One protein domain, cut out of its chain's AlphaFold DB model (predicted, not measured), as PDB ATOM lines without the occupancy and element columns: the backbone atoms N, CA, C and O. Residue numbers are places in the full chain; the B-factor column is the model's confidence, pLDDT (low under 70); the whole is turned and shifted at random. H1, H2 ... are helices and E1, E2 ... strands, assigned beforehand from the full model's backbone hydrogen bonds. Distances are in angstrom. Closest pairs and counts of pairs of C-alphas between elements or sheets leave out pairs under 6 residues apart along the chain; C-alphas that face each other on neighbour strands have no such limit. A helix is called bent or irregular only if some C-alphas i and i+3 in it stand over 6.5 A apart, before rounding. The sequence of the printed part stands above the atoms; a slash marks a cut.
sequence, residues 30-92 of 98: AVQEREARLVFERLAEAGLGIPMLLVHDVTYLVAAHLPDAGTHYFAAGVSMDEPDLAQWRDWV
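AT A GLANCE: This is residues 30 to 92 of the 98 residues of an uncharacterized protein of Streptomyces sp. SID13031 (UniProt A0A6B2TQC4). A small antiparallel sheet of three strands, E1, E2 and E3, forms the middle layer, with the long helix H1 along one face and the short, uneven helix H2 over the opposite face. The printed part has 63 residues, with two named helices and three named strands in the order H1, E1, E2, E3, H2, a mixed class. The sheet, in the order E1 - E2 - E3, is a meander, each strand the antiparallel neighbour of the one before. The whole is compact, with a radius of gyration of the C-alphas of 11.5 A, and flat, spanning 33 by 29 by 15 A.

HOW THE PARTS SIT: H1, residues 30 to 45, is on the sheet of E1, residues 52 to 56, E2, residues 60 to 66, and E3, residues 70 to 73, at a height over the sheet of 9.6 A. It lies over E1 and E2 and runs along the strands, at 3 degrees to E1 on the local plane; their closest C-alphas, of Phe 40 and Leu 54, are 6.8 A apart. E1 and E2 form a hairpin, antiparallel at 169 degrees, with N 54 and O 63 within hydrogen-bond range at 2.8 A. E2 and E3 form another, at 167 degrees, with N 64 and O 72 at 2.9 A. H2, residues 85 to 92, is on the opposite face from H1, over E2, at a height of 9.8 A; the closest C-alphas of H2 and E2, of Trp 91 and Ala 64, are 6.2 A apart. H2 is irregular, with C-alphas 87 and 90 7.8 A apart. Every O i to N i+4 pair is within hydrogen-bond range in H1, and 2 of 4 in H2.

IN THESE COORDINATES: H1 begins at C-alpha 30 (33.122, -3.342, -54.281) and is 22.5 A long. E1 measures 13.5 A, E2 18.1 A, E3 10.3 A and H2 9.5 A, ending at C-alpha 92 (55.523, 3.976, -47.752).

THE WHOLE: The C-alphas farthest apart, of Ala 46 and Pro 83, are 32.8 A apart. The link from E3 to H2, 11 residues, is long. The printed part has no cut, and no printed residue is under 70 in pLDDT.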
ATOM      1  N   ALA A  30      33.251  -4.714 -53.793       85.81
ATOM      2  CA  ALA A  30      33.122  -3.342 -54.281       85.81
ATOM      3  C   ALA A  30      32.530  -2.411 -53.212       85.81
ATOM      4  O   ALA A  30      32.870  -1.225 -53.137       85.81
ATOM      5  N   VAL A  31      31.635  -2.930 -52.363       86.75
ATOM      6  CA  VAL A  31      31.169  -2.195 -51.183       86.75
ATOM      7  C   VAL A  31      32.299  -2.049 -50.172       86.75
ATOM      8  O   VAL A  31      32.522  -0.935 -49.702       86.75
ATOM      9  N   GLN A  32      33.034  -3.122 -49.873       87.50
ATOM     10  CA  GLN A  32      34.155  -3.072 -48.935       87.50
ATOM     11  C   GLN A  32      35.217  -2.051 -49.362       87.50
ATOM     12  O   GLN A  32      35.605  -1.205 -48.559       87.50
ATOM     13  N   GLU A  33      35.628  -2.071 -50.629       87.88
ATOM     14  CA  GLU A  33      36.597  -1.131 -51.194       87.88
ATOM     15  C   GLU A  33      36.126   0.318 -51.073       87.88
ATOM     16  O   GLU A  33      36.885   1.192 -50.646       87.88
ATOM     17  N   ARG A  34      34.857   0.586 -51.404       90.12
ATOM     18  CA  ARG A  34      34.290   1.934 -51.302       90.12
ATOM     19  C   ARG A  34      34.273   2.427 -49.857       90.12
ATOM     20  O   ARG A  34      34.662   3.566 -49.608       90.12
ATOM     21  N   GLU A  35      33.812   1.608 -48.915       90.44
ATOM     22  CA  GLU A  35      33.728   2.011 -47.507       90.44
ATOM     23  C   GLU A  35      35.122   2.173 -46.882       90.44
ATOM     24  O   GLU A  35      35.375   3.178 -46.217       90.44
ATOM     25  N   ALA A  36      36.057   1.255 -47.154       90.62
ATOM     26  CA  ALA A  36      37.444   1.361 -46.694       90.62
ATOM     27  C   ALA A  36      38.114   2.637 -47.225       90.62
ATOM     28  O   ALA A  36      38.764   3.365 -46.469       90.62
ATOM     29  N   ARG A  37      37.876   2.973 -48.499       91.62
ATOM     30  CA  ARG A  37      38.357   4.220 -49.095       91.62
ATOM     31  C   ARG A  37      37.778   5.454 -48.403       91.62
ATOM     32  O   ARG A  37      38.529   6.368 -48.076       91.62
ATOM     33  N   LEU A  38      36.473   5.478 -48.135       93.06
ATOM     34  CA  LEU A  38      35.830   6.599 -47.437       93.06
ATOM     35  C   LEU A  38      36.355   6.785 -46.008       93.06
ATOM     36  O   LEU A  38      36.440   7.917 -45.528       93.06
ATOM     37  N   VAL A  39      36.679   5.697 -45.308       91.25
ATOM     38  CA  VAL A  39      37.303   5.760 -43.979       91.25
ATOM     39  C   VAL A  39      38.710   6.342 -44.083       91.25
ATOM     40  O   VAL A  39      39.031   7.277 -43.350       91.25
ATOM     41  N   PHE A  40      39.522   5.843 -45.016       92.06
ATOM     42  CA  PHE A  40      40.880   6.333 -45.244       92.06
ATOM     43  C   PHE A  40      40.909   7.831 -45.580       92.06
ATOM     44  O   PHE A  40      41.651   8.586 -44.955       92.06
ATOM     45  N   GLU A  41      40.062   8.281 -46.510       93.19
ATOM     46  CA  GLU A  41      39.973   9.691 -46.906       93.19
ATOM     47  C   GLU A  41      39.595  10.584 -45.715       93.19
ATOM     48  O   GLU A  41      40.247  11.598 -45.474       93.19
ATOM     49  N   ARG A  42      38.624  10.169 -44.890       93.69
ATOM     50  CA  ARG A  42      38.242  10.917 -43.681       93.69
ATOM     51  C   ARG A  42      39.358  11.003 -42.644       93.69
ATOM     52  O   ARG A  42      39.503  12.037 -41.998       93.69
ATOM     53  N   LEU A  43      40.125   9.931 -42.452       90.44
ATOM     54  CA  LEU A  43      41.260   9.934 -41.526       90.44
ATOM     55  C   LEU A  43      42.396  10.828 -42.039       90.44
ATOM     56  O   LEU A  43      42.998  11.554 -41.248       90.44
ATOM     57  N   ALA A  44      42.654  10.819 -43.350       90.12
ATOM     58  CA  ALA A  44      43.627  11.705 -43.984       90.12
ATOM     59  C   ALA A  44      43.220  13.180 -43.839       90.12
ATOM     60  O   ALA A  44      44.027  14.013 -43.431       90.12
ATOM     61  N   GLU A  45      41.948  13.500 -44.087       92.06
ATOM     62  CA  GLU A  45      41.397  14.851 -43.922       92.06
ATOM     63  C   GLU A  45      41.397  15.333 -42.466       92.06
ATOM     64  O   GLU A  45      41.538  16.529 -42.213       92.06
ATOM     65  N   ALA A  46      41.275  14.419 -41.498       90.94
ATOM     66  CA  ALA A  46      41.342  14.750 -40.076       90.94
ATOM     67  C   ALA A  46      42.740  15.216 -39.624       90.94
ATOM     68  O   ALA A  46      42.863  15.773 -38.532       90.94
ATOM     69  N   GLY A  47      43.784  15.012 -40.441       83.25
ATOM     70  CA  GLY A  47      45.115  15.568 -40.199       83.25
ATOM     71  C   GLY A  47      45.793  15.006 -38.949       83.25
ATOM     72  O   GLY A  47      46.430  15.749 -38.206       83.25
ATOM     73  N   LEU A  48      45.659  13.698 -38.700       82.56
ATOM     74  CA  LEU A  48      46.126  13.043 -37.469       82.56
ATOM     75  C   LEU A  48      47.656  13.033 -37.284       82.56
ATOM     76  O   LEU A  48      48.130  12.600 -36.238       82.56
ATOM     77  N   GLY A  49      48.433  13.499 -38.266       83.19
ATOM     78  CA  GLY A  49      49.896  13.549 -38.183       83.19
ATOM     79  C   GLY A  49      50.571  12.175 -38.217       83.19
ATOM     80  O   GLY A  49      51.743  12.066 -37.871       83.19
ATOM     81  N   ILE A  50      49.846  11.128 -38.625       83.19
ATOM     82  CA  ILE A  50      50.331   9.745 -38.676       83.19
ATOM     83  C   ILE A  50      50.293   9.261 -40.137       83.19
ATOM     84  O   ILE A  50      49.274   9.459 -40.804       83.19
ATOM     85  N   PRO A  51      51.368   8.628 -40.647       85.19
ATOM     86  CA  PRO A  51      51.357   7.945 -41.939       85.19
ATOM     87  C   PRO A  51      50.320   6.817 -42.000       85.19
ATOM     88  O   PRO A  51      50.174   6.055 -41.045       85.19
ATOM     89  N   MET A  52      49.623   6.675 -43.127       87.56
ATOM     90  CA  MET A  52      48.580   5.656 -43.303       87.56
ATOM     91  C   MET A  52      48.681   4.975 -44.661       87.56
ATOM     92  O   MET A  52      49.003   5.619 -45.657       87.56
ATOM     93  N   LEU A  53      48.322   3.693 -44.703       88.88
ATOM     94  CA  LEU A  53      48.212   2.902 -45.925       88.88
ATOM     95  C   LEU A  53      46.781   2.385 -46.076       88.88
ATOM     96  O   LEU A  53      46.152   1.993 -45.094       88.88
ATOM     97  N   LEU A  54      46.288   2.362 -47.311       90.62
ATOM     98  CA  LEU A  54      45.096   1.620 -47.702       90.62
ATOM     99  C   LEU A  54      45.541   0.421 -48.533       90.62
ATOM    100  O   LEU A  54      46.134   0.589 -49.602       90.62
ATOM    101  N   VAL A  55      45.234  -0.773 -48.038       87.62
ATOM    102  CA  VAL A  55      45.651  -2.046 -48.629       87.62
ATOM    103  C   VAL A  55      44.420  -2.903 -48.890       87.62
ATOM    104  O   VAL A  55      43.512  -2.956 -48.061       87.62
ATOM    105  N   HIS A  56      44.396  -3.577 -50.035       86.19
ATOM    106  CA  HIS A  56      43.408  -4.601 -50.355       86.19
ATOM    107  C   HIS A  56      44.019  -5.993 -50.160       86.19
ATOM    108  O   HIS A  56      45.101  -6.275 -50.682       86.19
ATOM    109  N   ASP A  57      43.319  -6.840 -49.402       80.19
ATOM    110  CA  ASP A  57      43.690  -8.234 -49.108       80.19
ATOM    111  C   ASP A  57      45.147  -8.416 -48.654       80.19
ATOM    112  O   ASP A  57      45.820  -9.377 -49.016       80.19
ATOM    113  N   VAL A  58      45.682  -7.435 -47.913       76.19
ATOM    114  CA  VAL A  58      47.062  -7.478 -47.394       76.19
ATOM    115  C   VAL A  58      48.107  -7.685 -48.510       76.19
ATOM    116  O   VAL A  58      49.222  -8.113 -48.249       76.19
ATOM    117  N   THR A  59      47.758  -7.388 -49.765       82.56
ATOM    118  CA  THR A  59      48.581  -7.721 -50.939       82.56
ATOM    119  C   THR A  59      48.764  -6.510 -51.840       82.56
ATOM    120  O   THR A  59      49.877  -6.210 -52.269       82.56
ATOM    121  N   TYR A  60      47.677  -5.786 -52.121       87.56
ATOM    122  CA  TYR A  60      47.694  -4.701 -53.098       87.56
ATOM    123  C   TYR A  60      47.623  -3.344 -52.422       87.56
ATOM    124  O   TYR A  60      46.696  -3.054 -51.660       87.56
ATOM    125  N   LEU A  61      48.582  -2.488 -52.751       88.25
ATOM    126  CA  LEU A  61      48.624  -1.128 -52.254       88.25
ATOM    127  C   LEU A  61      47.676  -0.252 -53.075       88.25
ATOM    128  O   LEU A  61      47.821  -0.121 -54.288       88.25
ATOM    129  N   VAL A  62      46.701   0.364 -52.408       92.19
ATOM    130  CA  VAL A  62      45.698   1.220 -53.059       92.19
ATOM    131  C   VAL A  62      46.065   2.690 -52.900       92.19
ATOM    132  O   VAL A  62      46.037   3.454 -53.866       92.19
ATOM    133  N   ALA A  63      46.426   3.096 -51.682       92.56
ATOM    134  CA  ALA A  63      46.819   4.467 -51.388       92.56
ATOM    135  C   ALA A  63      47.788   4.550 -50.207       92.56
ATOM    136  O   ALA A  63      47.796   3.692 -49.326       92.56
ATOM    137  N   ALA A  64      48.560   5.631 -50.171       91.00
ATOM    138  CA  ALA A  64      49.397   6.013 -49.043       91.00
ATOM    139  C   ALA A  64      49.150   7.485 -48.708       91.00
ATOM    140  O   ALA A  64      49.012   8.317 -49.603       91.00
ATOM    141  N   HIS A  65      49.087   7.807 -47.421       89.44
ATOM    142  CA  HIS A  65      49.002   9.174 -46.929       89.44
ATOM    143  C   HIS A  65      50.197   9.472 -46.032       89.44
ATOM    144  O   HIS A  65      50.434   8.772 -45.046       89.44
ATOM    145  N   LEU A  66      50.904  10.551 -46.353       88.25
ATOM    146  CA  LEU A  66      51.954  11.129 -45.525       88.25
ATOM    147  C   LEU A  66      51.514  12.536 -45.099       88.25
ATOM    148  O   LEU A  66      51.175  13.331 -45.978       88.25
ATOM    149  N   PRO A  67      51.568  12.892 -43.801       85.75
ATOM    150  CA  PRO A  67      51.109  14.201 -43.322       85.75
ATOM    151  C   PRO A  67      51.708  15.398 -44.076       85.75
ATOM    152  O   PRO A  67      51.002  16.361 -44.361       85.75
ATOM    153  N   ASP A  68      52.987  15.308 -44.457       85.00
ATOM    154  CA  ASP A  68      53.711  16.398 -45.124       85.00
ATOM    155  C   ASP A  68      53.646  16.351 -46.660       85.00
ATOM    156  O   ASP A  68      53.929  17.356 -47.316       85.00
ATOM    157  N   ALA A  69      53.296  15.204 -47.256       86.19
ATOM    158  CA  ALA A  69      53.293  15.010 -48.714       86.19
ATOM    159  C   ALA A  69      51.889  14.793 -49.307       86.19
ATOM    160  O   ALA A  69      51.722  14.807 -50.527       86.19
ATOM    161  N   GLY A  70      50.873  14.631 -48.455       90.19
ATOM    162  CA  GLY A  70      49.498  14.368 -48.854       90.19
ATOM    163  C   GLY A  70      49.246  12.901 -49.199       90.19
ATOM    164  O   GLY A  70      49.927  11.995 -48.720       90.19
ATOM    165  N   THR A  71      48.215  12.673 -50.012       92.44
ATOM    166  CA  THR A  71      47.755  11.332 -50.391       92.44
ATOM    167  C   THR A  71      48.180  10.984 -51.812       92.44
ATOM    168  O   THR A  71      47.910  11.740 -52.746       92.44
ATOM    169  N   HIS A  72      48.767   9.802 -51.978       92.00
ATOM    170  CA  HIS A  72      49.059   9.189 -53.266       92.00
ATOM    171  C   HIS A  72      48.188   7.960 -53.495       92.00
ATOM    172  O   HIS A  72      47.978   7.162 -52.584       92.00
ATOM    173  N   TYR A  73      47.711   7.810 -54.728       92.75
ATOM    174  CA  TYR A  73      46.934   6.661 -55.175       92.75
ATOM    175  C   TYR A  73      47.746   5.879 -56.195       92.75
ATOM    176  O   TYR A  73      48.277   6.464 -57.142       92.75
ATOM    177  N   PHE A  74      47.808   4.567 -56.012       90.62
ATOM    178  CA  PHE A  74      48.557   3.674 -56.882       90.62
ATOM    179  C   PHE A  74      47.673   3.129 -58.004       90.62
ATOM    180  O   PHE A  74      46.440   3.164 -57.939       90.62
ATOM    181  N   ALA A  75      48.309   2.632 -59.063       88.94
ATOM    182  CA  ALA A  75      47.598   1.886 -60.090       88.94
ATOM    183  C   ALA A  75      47.040   0.575 -59.508       88.94
ATOM    184  O   ALA A  75      47.603  -0.001 -58.578       88.94
ATOM    185  N   ALA A  76      45.939   0.086 -60.078       86.88
ATOM    186  CA  ALA A  76      45.386  -1.204 -59.683       86.88
ATOM    187  C   ALA A  76      46.417  -2.327 -59.896       86.88
ATOM    188  O   ALA A  76      47.066  -2.382 -60.942       86.88
ATOM    189  N   GLY A  77      46.527  -3.229 -58.919       85.81
ATOM    190  CA  GLY A  77      47.426  -4.384 -58.982       85.81
ATOM    191  C   GLY A  77      48.868  -4.121 -58.547       85.81
ATOM    192  O   GLY A  77      49.668  -5.042 -58.639       85.81
ATOM    193  N   VAL A  78      49.201  -2.917 -58.064       87.69
ATOM    194  CA  VAL A  78      50.513  -2.649 -57.454       87.69
ATOM    195  C   VAL A  78      50.655  -3.482 -56.183       87.69
ATOM    196  O   VAL A  78      49.928  -3.274 -55.209       87.69
ATOM    197  N   SER A  79      51.575  -4.442 -56.216       86.19
ATOM    198  CA  SER A  79      51.889  -5.304 -55.077       86.19
ATOM    199  C   SER A  79      52.671  -4.544 -54.007       86.19
ATOM    200  O   SER A  79      53.475  -3.665 -54.317       86.19
ATOM    201  N   MET A  80      52.471  -4.909 -52.741       78.25
ATOM    202  CA  MET A  80      53.307  -4.470 -51.616       78.25
ATOM    203  C   MET A  80      54.660  -5.185 -51.535       78.25
ATOM    204  O   MET A  80      55.459  -4.860 -50.658       78.25
ATOM    205  N   ASP A  81      54.910  -6.125 -52.441       78.56
ATOM    206  CA  ASP A  81      56.136  -6.911 -52.524       78.56
ATOM    207  C   ASP A  81      56.923  -6.580 -53.803       78.56
ATOM    208  O   ASP A  81      56.495  -5.801 -54.667       78.56
ATOM    209  N   GLU A  82      58.095  -7.198 -53.964       74.50
ATOM    210  CA  GLU A  82      58.757  -7.231 -55.267       74.50
ATOM    211  C   GLU A  82      57.832  -7.844 -56.341       74.50
ATOM    212  O   GLU A  82      57.072  -8.772 -56.062       74.50
ATOM    213  N   PRO A  83      57.883  -7.353 -57.593       79.06
ATOM    214  CA  PRO A  83      58.836  -6.380 -58.144       79.06
ATOM    215  C   PRO A  83      58.411  -4.909 -57.987       79.06
ATOM    216  O   PRO A  83      59.129  -4.014 -58.438       79.06
ATOM    217  N   ASP A  84      57.262  -4.636 -57.369       82.19
ATOM    218  CA  ASP A  84      56.621  -3.318 -57.415       82.19
ATOM    219  C   ASP A  84      57.161  -2.325 -56.386       82.19
ATOM    220  O   ASP A  84      56.791  -1.152 -56.409       82.19
ATOM    221  N   LEU A  85      58.105  -2.752 -55.548       78.06
ATOM    222  CA  LEU A  85      58.727  -1.950 -54.496       78.06
ATOM    223  C   LEU A  85      59.193  -0.567 -54.974       78.06
ATOM    224  O   LEU A  85      58.968   0.444 -54.307       78.06
ATOM    225  N   ALA A  86      59.794  -0.489 -56.164       80.06
ATOM    226  CA  ALA A  86      60.260   0.777 -56.735       80.06
ATOM    227  C   ALA A  86      59.128   1.781 -57.043       80.06
ATOM    228  O   ALA A  86      59.403   2.970 -57.182       80.06
ATOM    229  N   GLN A  87      57.876   1.328 -57.158       82.38
ATOM    230  CA  GLN A  87      56.721   2.175 -57.464       82.38
ATOM    231  C   GLN A  87      56.196   2.923 -56.233       82.38
ATOM    232  O   GLN A  87      55.645   4.016 -56.369       82.38
ATOM    233  N   TRP A  88      56.349   2.347 -55.039       82.44
ATOM    234  CA  TRP A  88      55.694   2.850 -53.829       82.44
ATOM    235  C   TRP A  88      56.632   3.156 -52.664       82.44
ATOM    236  O   TRP A  88      56.216   3.839 -51.728       82.44
ATOM    237  N   ARG A  89      57.899   2.728 -52.711       78.00
ATOM    238  CA  ARG A  89      58.879   2.928 -51.629       78.00
ATOM    239  C   ARG A  89      58.932   4.361 -51.092       78.00
ATOM    240  O   ARG A  89      58.942   4.545 -49.877       78.00
ATOM    241  N   ASP A  90      58.924   5.357 -51.973       79.12
ATOM    242  CA  ASP A  90      59.034   6.774 -51.593       79.12
ATOM    243  C   ASP A  90      57.791   7.302 -50.848       79.12
ATOM    244  O   ASP A  90      57.840   8.352 -50.213       79.12
ATOM    245  N   TRP A  91      56.681   6.563 -50.905       77.06
ATOM    246  CA  TRP A  91      55.408   6.896 -50.262       77.06
ATOM    247  C   TRP A  91      55.128   6.086 -48.995       77.06
ATOM    248  O   TRP A  91      54.331   6.515 -48.163       77.06
ATOM    249  N   VAL A  92      55.768   4.926 -48.850       72.19
ATOM    250  CA  VAL A  92      55.523   3.976 -47.752       72.19
ATOM    251  C   VAL A  92      56.742   3.833 -46.832       72.19
ATOM    252  O   VAL A  92      56.669   3.205 -45.784       72.19
TER     253      VAL A  92